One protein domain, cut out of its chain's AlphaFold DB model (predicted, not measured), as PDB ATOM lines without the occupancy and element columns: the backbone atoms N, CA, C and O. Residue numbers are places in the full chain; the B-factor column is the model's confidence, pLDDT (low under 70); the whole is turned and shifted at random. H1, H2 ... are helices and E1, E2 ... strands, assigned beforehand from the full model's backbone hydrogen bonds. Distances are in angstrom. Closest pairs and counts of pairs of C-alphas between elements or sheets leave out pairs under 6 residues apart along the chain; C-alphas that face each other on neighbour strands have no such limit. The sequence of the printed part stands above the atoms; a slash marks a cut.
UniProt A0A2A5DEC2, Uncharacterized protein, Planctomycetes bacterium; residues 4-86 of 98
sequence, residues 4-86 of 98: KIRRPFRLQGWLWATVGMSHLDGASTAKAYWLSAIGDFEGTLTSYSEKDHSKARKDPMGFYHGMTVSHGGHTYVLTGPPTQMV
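AT A GLANCE: This is residues 4 to 86 of the 98 residues of an uncharacterized protein of Planctomycetes bacterium (UniProt A0A2A5DEC2). A single strongly twisted sheet of five strands makes the body, with the long hairpin of E2 and E3 reaching to one end, its turn at residues 25 and 26, and the short helix H1 set off from the sheet in a wide loop between E3 and E4. The printed part has 83 residues, with named elements in the order E1, E2, E3, H1, E4, E5. The sheet's order is E1, E2, E3, E5, E4, antiparallel throughout, and the class is mostly strand. The whole is compact, with a radius of gyration of the C-alphas of 12.9 A and spans of 38 by 31 by 20 A.

IN THESE COORDINATES: E1 is residues 9 to 11, beginning at C-alpha 9 (133.807, 147.945, 167.211). E2, residues 14 to 24, is 26.5 A long and bends by 68 degrees at residue 19. E3, residues 27 to 37, is 31.8 A long. H1 is residues 53 to 56, and E4 is residues 67 to 71. E5, residues 74 to 85, is 24.3 A long, bends by 87 degrees at residue 81 and ends at C-alpha 85 (139.941, 149.791, 157.327).

HOW THE PARTS SIT: E1, E2 and E3 form a meander, each strand the antiparallel neighbour of the one before. Edge strand E1 pairs with E2 in a hairpin, N 9 and O 16 being 2.9 A apart. E2 and E3, also a hairpin, have N 22 and O 29 at 2.9 A. E3 and E5 have N 32 and O 83 at 2.9 A. In the hairpin E4 and E5, N 76 and O 69 are 2.8 A apart; E4 is the other edge strand. H1 is not on the sheet; it is too short for an O i to N i+4 pair, and its one O i to N i+3 pair is not within hydrogen-bond range.

THE WHOLE: The C-alphas of Asp 25 and Gly 39, the two farthest apart, are 40.3 A apart. The printed part has no cut. The link from E3 to H1 is long, with 15 residues. No printed residue is under 70 in pLDDT.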
ATOM      1  N   LYS A   4     144.430 147.807 178.037       90.19
ATOM      2  CA  LYS A   4     142.964 147.961 178.042       90.19
ATOM      3  C   LYS A   4     142.494 148.582 176.729       90.19
ATOM      4  O   LYS A   4     142.877 149.711 176.420       90.19
ATOM      5  N   ILE A   5     141.610 147.899 176.003       90.81
ATOM      6  CA  ILE A   5     140.942 148.457 174.821       90.81
ATOM      7  C   ILE A   5     139.689 149.211 175.270       90.81
ATOM      8  O   ILE A   5     138.820 148.676 175.960       90.81
ATOM      9  N   ARG A   6     139.598 150.493 174.897       85.69
ATOM     10  CA  ARG A   6     138.518 151.380 175.361       85.69
ATOM     11  C   ARG A   6     137.279 151.356 174.467       85.69
ATOM     12  O   ARG A   6     136.181 151.501 174.988       85.69
ATOM     13  N   ARG A   7     137.449 151.212 173.151       87.94
ATOM     14  CA  ARG A   7     136.365 151.328 172.160       87.94
ATOM     15  C   ARG A   7     136.574 150.356 170.991       87.94
ATOM     16  O   ARG A   7     136.955 150.800 169.910       87.94
ATOM     17  N   PRO A   8     136.413 149.042 171.205       94.69
ATOM     18  CA  PRO A   8     136.349 148.118 170.086       94.69
ATOM     19  C   PRO A   8     135.034 148.319 169.319       94.69
ATOM     20  O   PRO A   8     134.078 148.891 169.846       94.69
ATOM     21  N   PHE A   9     134.982 147.848 168.080       94.19
ATOM     22  CA  PHE A   9     133.807 147.945 167.211       94.19
ATOM     23  C   PHE A   9     133.494 146.591 166.582       94.19
ATOM     24  O   PHE A   9     134.355 145.714 166.529       94.19
ATOM     25  N   ARG A  10     132.257 146.403 166.117       94.31
ATOM     26  CA  ARG A  10     131.864 145.187 165.402       94.31
ATOM     27  C   ARG A  10     131.853 145.428 163.900       94.31
ATOM     28  O   ARG A  10     131.310 146.431 163.447       94.31
ATOM     29  N   LEU A  11     132.413 144.491 163.147       91.50
ATOM     30  CA  LEU A  11     132.374 144.467 161.688       91.50
ATOM     31  C   LEU A  11     132.241 143.015 161.227       91.50
ATOM     32  O   LEU A  11     133.019 142.164 161.656       91.50
ATOM     33  N   GLN A  12     131.234 142.743 160.388       89.88
ATOM     34  CA  GLN A  12     130.909 141.397 159.887       89.88
ATOM     35  C   GLN A  12     130.775 140.343 161.007       89.88
ATOM     36  O   GLN A  12     131.232 139.215 160.879       89.88
ATOM     37  N   GLY A  13     130.183 140.725 162.144       90.81
ATOM     38  CA  GLY A  13     129.988 139.842 163.305       90.81
ATOM     39  C   GLY A  13     131.186 139.742 164.257       90.81
ATOM     40  O   GLY A  13     130.999 139.437 165.436       90.81
ATOM     41  N   TRP A  14     132.385 140.104 163.806       92.88
ATOM     42  CA  TRP A  14     133.617 140.039 164.594       92.88
ATOM     43  C   TRP A  14     133.854 141.319 165.388       92.88
ATOM     44  O   TRP A  14     133.432 142.401 164.978       92.88
ATOM     45  N   LEU A  15     134.526 141.200 166.532       96.19
ATOM     46  CA  LEU A  15     134.949 142.339 167.341       96.19
ATOM     47  C   LEU A  15     136.357 142.766 166.913       96.19
ATOM     48  O   LEU A  15     137.229 141.924 166.748       96.19
ATOM     49  N   TRP A  16     136.583 144.066 166.758       97.25
ATOM     50  CA  TRP A  16     137.827 144.638 166.250       97.25
ATOM     51  C   TRP A  16     138.339 145.751 167.157       97.25
ATOM     52  O   TRP A  16     137.563 146.453 167.804       97.25
ATOM     53  N   ALA A  17     139.655 145.949 167.164       96.62
ATOM     54  CA  ALA A  17     140.320 147.038 167.863       96.62
ATOM     55  C   ALA A  17     141.263 147.796 166.924       96.62
ATOM     56  O   ALA A  17     142.195 147.222 166.359       96.62
ATOM     57  N   THR A  18     141.043 149.105 166.800       95.44
ATOM     58  CA  THR A  18     141.948 150.011 166.087       95.44
ATOM     59  C   THR A  18     143.234 150.208 166.883       95.44
ATOM     60  O   THR A  18     143.191 150.521 168.072       95.44
ATOM     61  N   VAL A  19     144.377 150.071 166.214       92.56
ATOM     62  CA  VAL A  19     145.715 150.253 166.804       92.56
ATOM     63  C   VAL A  19     146.484 151.431 166.206       92.56
ATOM     64  O   VAL A  19     147.526 151.817 166.725       92.56
ATOM     65  N   GLY A  20     145.986 152.013 165.117       91.19
ATOM     66  CA  GLY A  20     146.583 153.186 164.492       91.19
ATOM     67  C   GLY A  20     145.669 153.774 163.430       91.19
ATOM     68  O   GLY A  20     144.859 153.060 162.841       91.19
ATOM     69  N   MET A  21     145.811 155.071 163.189       91.88
ATOM     70  CA  MET A  21     145.127 155.777 162.112       91.88
ATOM     71  C   MET A  21     146.151 156.540 161.285       91.88
ATOM     72  O   MET A  21     147.117 157.069 161.836       91.88
ATOM     73  N   SER A  22     145.904 156.629 159.987       91.19
ATOM     74  CA  SER A  22     146.697 157.416 159.048       91.19
ATOM     75  C   SER A  22     145.765 158.276 158.207       91.19
ATOM     76  O   SER A  22     144.670 157.842 157.858       91.19
ATOM     77  N   HIS A  23     146.211 159.477 157.860       87.75
ATOM     78  CA  HIS A  23     145.515 160.352 156.922       87.75
ATOM     79  C   HIS A  23     146.399 160.478 155.685       87.75
ATOM     80  O   HIS A  23     147.533 160.938 155.800       87.75
ATOM     81  N   LEU A  24     145.908 160.018 154.538       77.00
ATOM     82  CA  LEU A  24     146.606 160.118 153.257       77.00
ATOM     83  C   LEU A  24     145.592 160.563 152.201       77.00
ATOM     84  O   LEU A  24     144.484 160.036 152.164       77.00
ATOM     85  N   ASP A  25     145.957 161.562 151.396       77.38
ATOM     86  CA  ASP A  25     145.172 162.053 150.254       77.38
ATOM     87  C   ASP A  25     143.696 162.367 150.569       77.38
ATOM     88  O   ASP A  25     142.786 162.055 149.808       77.38
ATOM     89  N   GLY A  26     143.443 162.983 151.730       80.81
ATOM     90  CA  GLY A  26     142.094 163.376 152.159       80.81
ATOM     91  C   GLY A  26     141.234 162.241 152.727       80.81
ATOM     92  O   GLY A  26     140.103 162.496 153.136       80.81
ATOM     93  N   ALA A  27     141.761 161.015 152.823       82.81
ATOM     94  CA  ALA A  27     141.076 159.873 153.418       82.81
ATOM     95  C   ALA A  27     141.734 159.425 154.737       82.81
ATOM     96  O   ALA A  27     142.953 159.261 154.838       82.81
ATOM     97  N   SER A  28     140.910 159.182 155.760       89.75
ATOM     98  CA  SER A  28     141.341 158.587 157.030       89.75
ATOM     99  C   SER A  28     141.278 157.065 156.942       89.75
ATOM    100  O   SER A  28     140.199 156.498 156.814       89.75
ATOM    101  N   THR A  29     142.412 156.386 157.064       92.12
ATOM    102  CA  THR A  29     142.475 154.922 157.167       92.12
ATOM    103  C   THR A  29     142.809 154.503 158.592       92.12
ATOM    104  O   THR A  29     143.473 155.230 159.335       92.12
ATOM    105  N   ALA A  30     142.354 153.320 158.992       93.06
ATOM    106  CA  ALA A  30     142.639 152.758 160.304       93.06
ATOM    107  C   ALA A  30     143.231 151.358 160.167       93.06
ATOM    108  O   ALA A  30     142.759 150.548 159.381       93.06
ATOM    109  N   LYS A  31     144.256 151.044 160.958       95.12
ATOM    110  CA  LYS A  31     144.744 149.671 161.121       95.12
ATOM    111  C   LYS A  31     144.055 149.047 162.320       95.12
ATOM    112  O   LYS A  31     144.107 149.612 163.416       95.12
ATOM    113  N   ALA A  32     143.453 147.882 162.130       96.62
ATOM    114  CA  ALA A  32     142.735 147.171 163.176       96.62
ATOM    115  C   ALA A  32     143.086 145.681 163.199       96.62
ATOM    116  O   ALA A  32     143.393 145.085 162.172       96.62
ATOM    117  N   TYR A  33     143.020 145.091 164.386       97.44
ATOM    118  CA  TYR A  33     143.096 143.646 164.607       97.44
ATOM    119  C   TYR A  33     141.714 143.157 165.026       97.44
ATOM    120  O   TYR A  33     140.999 143.901 165.709       97.44
ATOM    121  N   TRP A  34     141.348 141.924 164.679       96.25
ATOM    122  CA  TRP A  34     140.195 141.315 165.329       96.25
ATOM    123  C   TRP A  34     140.572 140.901 166.758       96.25
ATOM    124  O   TRP A  34     141.748 140.716 167.094       96.25
ATOM    125  N   LEU A  35     139.565 140.762 167.611       96.94
ATOM    126  CA  LEU A  35     139.680 140.304 168.988       96.94
ATOM    127  C   LEU A  35     139.103 138.893 169.083       96.94
ATOM    128  O   LEU A  35     137.885 138.724 169.043       96.94
ATOM    129  N   SER A  36     139.973 137.892 169.212       95.88
ATOM    130  CA  SER A  36     139.561 136.509 169.466       95.88
ATOM    131  C   SER A  36     139.495 136.235 170.969       95.88
ATOM    132  O   SER A  36     140.186 136.890 171.762       95.88
ATOM    133  N   ALA A  37     138.669 135.270 171.381       94.50
ATOM    134  CA  ALA A  37     138.773 134.734 172.732       94.50
ATOM    135  C   ALA A  37     140.125 134.020 172.894       94.50
ATOM    136  O   ALA A  37     140.715 133.558 171.918       94.50
ATOM    137  N   ILE A  38     140.619 133.920 174.130       94.75
ATOM    138  CA  ILE A  38     141.891 133.230 174.400       94.75
ATOM    139  C   ILE A  38     141.828 131.760 173.964       94.75
ATOM    140  O   ILE A  38     142.794 131.263 173.401       94.75
ATOM    141  N   GLY A  39     140.696 131.087 174.196       94.62
ATOM    142  CA  GLY A  39     140.518 129.676 173.836       94.62
ATOM    143  C   GLY A  39     140.518 129.405 172.330       94.62
ATOM    144  O   GLY A  39     140.845 128.296 171.928       94.62
ATOM    145  N   ASP A  40     140.217 130.418 171.515       94.81
ATOM    146  CA  ASP A  40     140.176 130.302 170.052       94.81
ATOM    147  C   ASP A  40     141.518 130.684 169.402       94.81
ATOM    148  O   ASP A  40     141.647 130.692 168.178       94.81
ATOM    149  N   PHE A  41     142.517 131.086 170.198       96.19
ATOM    150  CA  PHE A  41     143.807 131.536 169.693       96.19
ATOM    151  C   PHE A  41     144.834 130.401 169.704       96.19
ATOM    152  O   PHE A  41     145.307 129.992 170.759       96.19
ATOM    153  N   GLU A  42     145.243 129.947 168.521       92.44
ATOM    154  CA  GLU A  42     146.184 128.827 168.349       92.44
ATOM    155  C   GLU A  42     147.674 129.236 168.408       92.44
ATOM    156  O   GLU A  42     148.555 128.493 167.977       92.44
ATOM    157  N   GLY A  43     147.990 130.425 168.931       93.25
ATOM    158  CA  GLY A  43     149.352 130.963 168.980       93.25
ATOM    159  C   GLY A  43     149.896 131.186 170.392       93.25
ATOM    160  O   GLY A  43     149.223 131.000 171.405       93.25
ATOM    161  N   THR A  44     151.134 131.676 170.466       94.00
ATOM    162  CA  THR A  44     151.749 132.060 171.742       94.00
ATOM    163  C   THR A  44     151.190 133.391 172.229       94.00
ATOM    164  O   THR A  44     151.375 134.434 171.594       94.00
ATOM    165  N   LEU A  45     150.537 133.363 173.388       95.94
ATOM    166  CA  LEU A  45     150.108 134.574 174.079       95.94
ATOM    167  C   LEU A  45     151.321 135.379 174.543       95.94
ATOM    168  O   LEU A  45     152.309 134.832 175.029       95.94
ATOM    169  N   THR A  46     151.232 136.697 174.427       94.81
ATOM    170  CA  THR A  46     152.285 137.605 174.878       94.81
ATOM    171  C   THR A  46     151.695 138.897 175.442       94.81
ATOM    172  O   THR A  46     150.484 139.150 175.395       94.81
ATOM    173  N   SER A  47     152.560 139.738 175.993       93.31
ATOM    174  CA  SER A  47     152.256 141.104 176.397       93.31
ATOM    175  C   SER A  47     153.224 142.081 175.736       93.31
ATOM    176  O   SER A  47     154.294 141.712 175.254       93.31
ATOM    177  N   TYR A  48     152.871 143.365 175.728       89.75
ATOM    178  CA  TYR A  48     153.711 144.397 175.114       89.75
ATOM    179  C   TYR A  48     155.140 144.443 175.688       89.75
ATOM    180  O   TYR A  48     156.092 144.705 174.955       89.75
ATOM    181  N   SER A  49     155.287 144.186 176.993       90.31
ATOM    182  CA  SER A  49     156.572 144.200 177.702       90.31
ATOM    183  C   SER A  49     157.448 142.981 177.420       90.31
ATOM    184  O   SER A  49     158.663 143.086 177.516       90.31
ATOM    185  N   GLU A  50     156.846 141.841 177.092       90.75
ATOM    186  CA  GLU A  50     157.570 140.586 176.832       90.75
ATOM    187  C   GLU A  50     157.967 140.443 175.363       90.75
ATOM    188  O   GLU A  50     158.801 139.612 175.012       90.75
ATOM    189  N   LYS A  51     157.350 141.237 174.484       90.00
ATOM    190  CA  LYS A  51     157.551 141.102 173.051       90.00
ATOM    191  C   LYS A  51     158.932 141.622 172.641       90.00
ATOM    192  O   LYS A  51     159.339 142.713 173.028       90.00
ATOM    193  N   ASP A  52     159.627 140.882 171.781       92.81
ATOM    194  CA  ASP A  52     160.812 141.385 171.078       92.81
ATOM    195  C   ASP A  52     160.359 142.380 170.001       92.81
ATOM    196  O   ASP A  52     159.847 141.998 168.944       92.81
ATOM    197  N   HIS A  53     160.517 143.679 170.270       92.00
ATOM    198  CA  HIS A  53     160.005 144.732 169.388       92.00
ATOM    199  C   HIS A  53     160.705 144.771 168.025       92.00
ATOM    200  O   HIS A  53     160.134 145.288 167.063       92.00
ATOM    201  N   SER A  54     161.931 144.257 167.917       94.00
ATOM    202  CA  SER A  54     162.671 144.222 166.653       94.00
ATOM    203  C   SER A  54     162.126 143.136 165.734       94.00
ATOM    204  O   SER A  54     161.914 143.387 164.546       94.00
ATOM    205  N   LYS A  55     161.829 141.954 166.287       92.62
ATOM    206  CA  LYS A  55     161.176 140.866 165.545       92.62
ATOM    207  C   LYS A  55     159.713 141.185 165.242       92.62
ATOM    208  O   LYS A  55     159.284 141.028 164.105       92.62
ATOM    209  N   ALA A  56     158.974 141.725 166.210       92.88
ATOM    210  CA  ALA A  56     157.548 142.024 166.068       92.88
ATOM    211  C   ALA A  56     157.233 143.036 164.956       92.88
ATOM    212  O   ALA A  56     156.184 142.958 164.326       92.88
ATOM    213  N   ARG A  57     158.137 143.987 164.682       93.50
ATOM    214  CA  ARG A  57     157.974 144.945 163.572       93.50
ATOM    215  C   ARG A  57     158.079 144.300 162.187       93.50
ATOM    216  O   ARG A  57     157.650 144.919 161.220       93.50
ATOM    217  N   LYS A  58     158.654 143.098 162.096       95.38
ATOM    218  CA  LYS A  58     158.827 142.323 160.857       95.38
ATOM    219  C   LYS A  58     157.865 141.134 160.765       95.38
ATOM    220  O   LYS A  58     157.902 140.407 159.780       95.38
ATOM    221  N   ASP A  59     157.042 140.924 161.790       94.69
ATOM    222  CA  ASP A  59     156.076 139.833 161.847       94.69
ATOM    223  C   ASP A  59     154.958 140.076 160.813       94.69
ATOM    224  O   ASP A  59     154.317 141.132 160.872       94.69
ATOM    225  N   PRO A  60     154.697 139.143 159.878       95.94
ATOM    226  CA  PRO A  60     153.593 139.272 158.925       95.94
ATOM    227  C   PRO A  60     152.220 139.288 159.610       95.94
ATOM    228  O   PRO A  60     151.294 139.924 159.109       95.94
ATOM    229  N   MET A  61     152.090 138.670 160.787       97.12
ATOM    230  CA  MET A  61     150.886 138.756 161.614       97.12
ATOM    231  C   MET A  61     150.759 140.116 162.307       97.12
ATOM    232  O   MET A  61     149.701 140.470 162.826       97.12
ATOM    233  N   GLY A  62     151.821 140.914 162.261       95.25
ATOM    234  CA  GLY A  62     151.879 142.278 162.732       95.25
ATOM    235  C   GLY A  62     152.255 142.407 164.205       95.25
ATOM    236  O   GLY A  62     152.141 141.492 165.023       95.25
ATOM    237  N   PHE A  63     152.698 143.614 164.555       95.50
ATOM    238  CA  PHE A  63     153.318 143.909 165.845       95.50
ATOM    239  C   PHE A  63     152.484 143.484 167.060       95.50
ATOM    240  O   PHE A  63     153.056 143.049 168.056       95.50
ATOM    241  N   TYR A  64     151.155 143.575 167.001       95.69
ATOM    242  CA  TYR A  64     150.289 143.286 168.147       95.69
ATOM    243  C   TYR A  64     149.715 141.863 168.162       95.69
ATOM    244  O   TYR A  64     149.049 141.515 169.131       95.69
ATOM    245  N   HIS A  65     150.001 141.021 167.160       97.19
ATOM    246  CA  HIS A  65     149.492 139.645 167.132       97.19
ATOM    247  C   HIS A  65     149.894 138.857 168.391       97.19
ATOM    248  O   HIS A  65     151.034 138.964 168.860       97.19
ATOM    249  N   GLY A  66     148.950 138.104 168.959       96.56
ATOM    250  CA  GLY A  66     149.138 137.317 170.178       96.56
ATOM    251  C   GLY A  66     149.133 138.134 171.472       96.56
ATOM    252  O   GLY A  66     149.237 137.556 172.553       96.56
ATOM    253  N   MET A  67     149.008 139.467 171.412       96.56
ATOM    254  CA  MET A  67     148.954 140.278 172.629       96.56
ATOM    255  C   MET A  67     147.601 140.165 173.322       96.56
ATOM    256  O   MET A  67     146.554 140.394 172.716       96.56
ATOM    257  N   THR A  68     147.645 139.901 174.625       96.56
ATOM    258  CA  THR A  68     146.454 139.880 175.476       96.56
ATOM    259  C   THR A  68     146.011 141.293 175.864       96.56
ATOM    260  O   THR A  68     146.813 142.141 176.276       96.56
ATOM    261  N   VAL A  69     144.710 141.555 175.737       95.44
ATOM    262  CA  VAL A  69     144.077 142.832 176.079       95.44
ATOM    263  C   VAL A  69     142.766 142.621 176.822       95.44
ATOM    264  O   VAL A  69     142.096 141.613 176.635       95.44
ATOM    265  N   SER A  70     142.365 143.595 177.635       95.19
ATOM    266  CA  SER A  70     141.096 143.560 178.364       95.19
ATOM    267  C   SER A  70     140.066 144.533 177.787       95.19
ATOM    268  O   SER A  70     140.384 145.678 177.441       95.19
ATOM    269  N   HIS A  71     138.810 144.093 177.717       93.81
ATOM    270  CA  HIS A  71     137.654 144.924 177.401       93.81
ATOM    271  C   HIS A  71     136.392 144.376 178.078       93.81
ATOM    272  O   HIS A  71     136.137 143.180 178.039       93.81
ATOM    273  N   GLY A  72     135.600 145.244 178.717       90.19
ATOM    274  CA  GLY A  72     134.324 144.841 179.328       90.19
ATOM    275  C   GLY A  72     134.426 143.756 180.410       90.19
ATOM    276  O   GLY A  72     133.471 143.023 180.602       90.19
ATOM    277  N   GLY A  73     135.575 143.614 181.083       91.25
ATOM    278  CA  GLY A  73     135.812 142.533 182.055       91.25
ATOM    279  C   GLY A  73     136.265 141.205 181.435       91.25
ATOM    280  O   GLY A  73     136.589 140.279 182.169       91.25
ATOM    281  N   HIS A  74     136.356 141.129 180.107       93.19
ATOM    282  CA  HIS A  74     136.854 139.970 179.376       93.19
ATOM    283  C   HIS A  74     138.275 140.215 178.865       93.19
ATOM    284  O   HIS A  74     138.659 141.352 178.571       93.19
ATOM    285  N   THR A  75     139.035 139.132 178.725       95.50
ATOM    286  CA  THR A  75     140.364 139.140 178.109       95.50
ATOM    287  C   THR A  75     140.279 138.555 176.704       95.50
ATOM    288  O   THR A  75     139.701 137.491 176.496       95.50
ATOM    289  N   TYR A  76     140.876 139.260 175.754       96.81
ATOM    290  CA  TYR A  76     140.930 138.930 174.336       96.81
ATOM    291  C   TYR A  76     142.377 138.870 173.858       96.81
ATOM    292  O   TYR A  76     143.285 139.378 174.525       96.81
ATOM    293  N   VAL A  77     142.572 138.318 172.665       97.56
ATOM    294  CA  VAL A  77     143.845 138.339 171.947       97.56
ATOM    295  C   VAL A  77     143.705 139.210 170.703       97.56
ATOM    296  O   VAL A  77     142.758 139.054 169.931       97.56
ATOM    297  N   LEU A  78     144.637 140.147 170.515       97.38
ATOM    298  CA  LEU A  78     144.793 140.860 169.248       97.38
ATOM    299  C   LEU A  78     145.338 139.868 168.225       97.38
ATOM    300  O   LEU A  78     146.482 139.429 168.333       97.38
ATOM    301  N   THR A  79     144.534 139.529 167.227       97.56
ATOM    302  CA  THR A  79     144.892 138.495 166.258       97.56
ATOM    303  C   THR A  79     144.909 139.098 164.864       97.56
ATOM    304  O   THR A  79     143.934 139.675 164.382       97.56
ATOM    305  N   GLY A  80     146.109 139.099 164.289       95.81
ATOM    306  CA  GLY A  80     146.369 139.645 162.966       95.81
ATOM    307  C   GLY A  80     146.135 138.650 161.822       95.81
ATOM    308  O   GLY A  80     145.612 137.563 162.065       95.81
ATOM    309  N   PRO A  81     146.590 138.989 160.602       96.75
ATOM    310  CA  PRO A  81     147.292 140.233 160.265       96.75
ATOM    311  C   PRO A  81     146.406 141.479 160.461       96.75
ATOM    312  O   PRO A  81     145.178 141.379 160.406       96.75
ATOM    313  N   PRO A  82     146.988 142.667 160.714       96.25
ATOM    314  CA  PRO A  82     146.203 143.890 160.812       96.25
ATOM    315  C   PRO A  82     145.499 144.181 159.489       96.25
ATOM    316  O   PRO A  82     146.131 144.246 158.437       96.25
ATOM    317  N   THR A  83     144.202 144.441 159.565       95.88
ATOM    318  CA  THR A  83     143.404 144.873 158.421       95.88
ATOM    319  C   THR A  83     143.404 146.393 158.336       95.88
ATOM    320  O   THR A  83     143.223 147.087 159.343       95.88
ATOM    321  N   GLN A  84     143.611 146.916 157.128       94.12
ATOM    322  CA  GLN A  84     143.426 148.332 156.837       94.12
ATOM    323  C   GLN A  84     141.948 148.594 156.543       94.12
ATOM    324  O   GLN A  84     141.422 148.197 155.509       94.12
ATOM    325  N   MET A  85     141.290 149.273 157.472       91.38
ATOM    326  CA  MET A  85     139.941 149.791 157.327       91.38
ATOM    327  C   MET A  85     140.001 151.119 156.573       91.38
ATOM    328  O   MET A  85     140.796 152.004 156.911       91.38
ATOM    329  N   VAL A  86     139.147 151.257 155.566       89.81
ATOM    330  CA  VAL A  86     138.980 152.480 154.777       89.81
ATOM    331  C   VAL A  86     137.568 153.027 154.981       89.81
ATOM    332  O   VAL A  86     136.662 152.248 155.297       89.81
TER     333      VAL A  86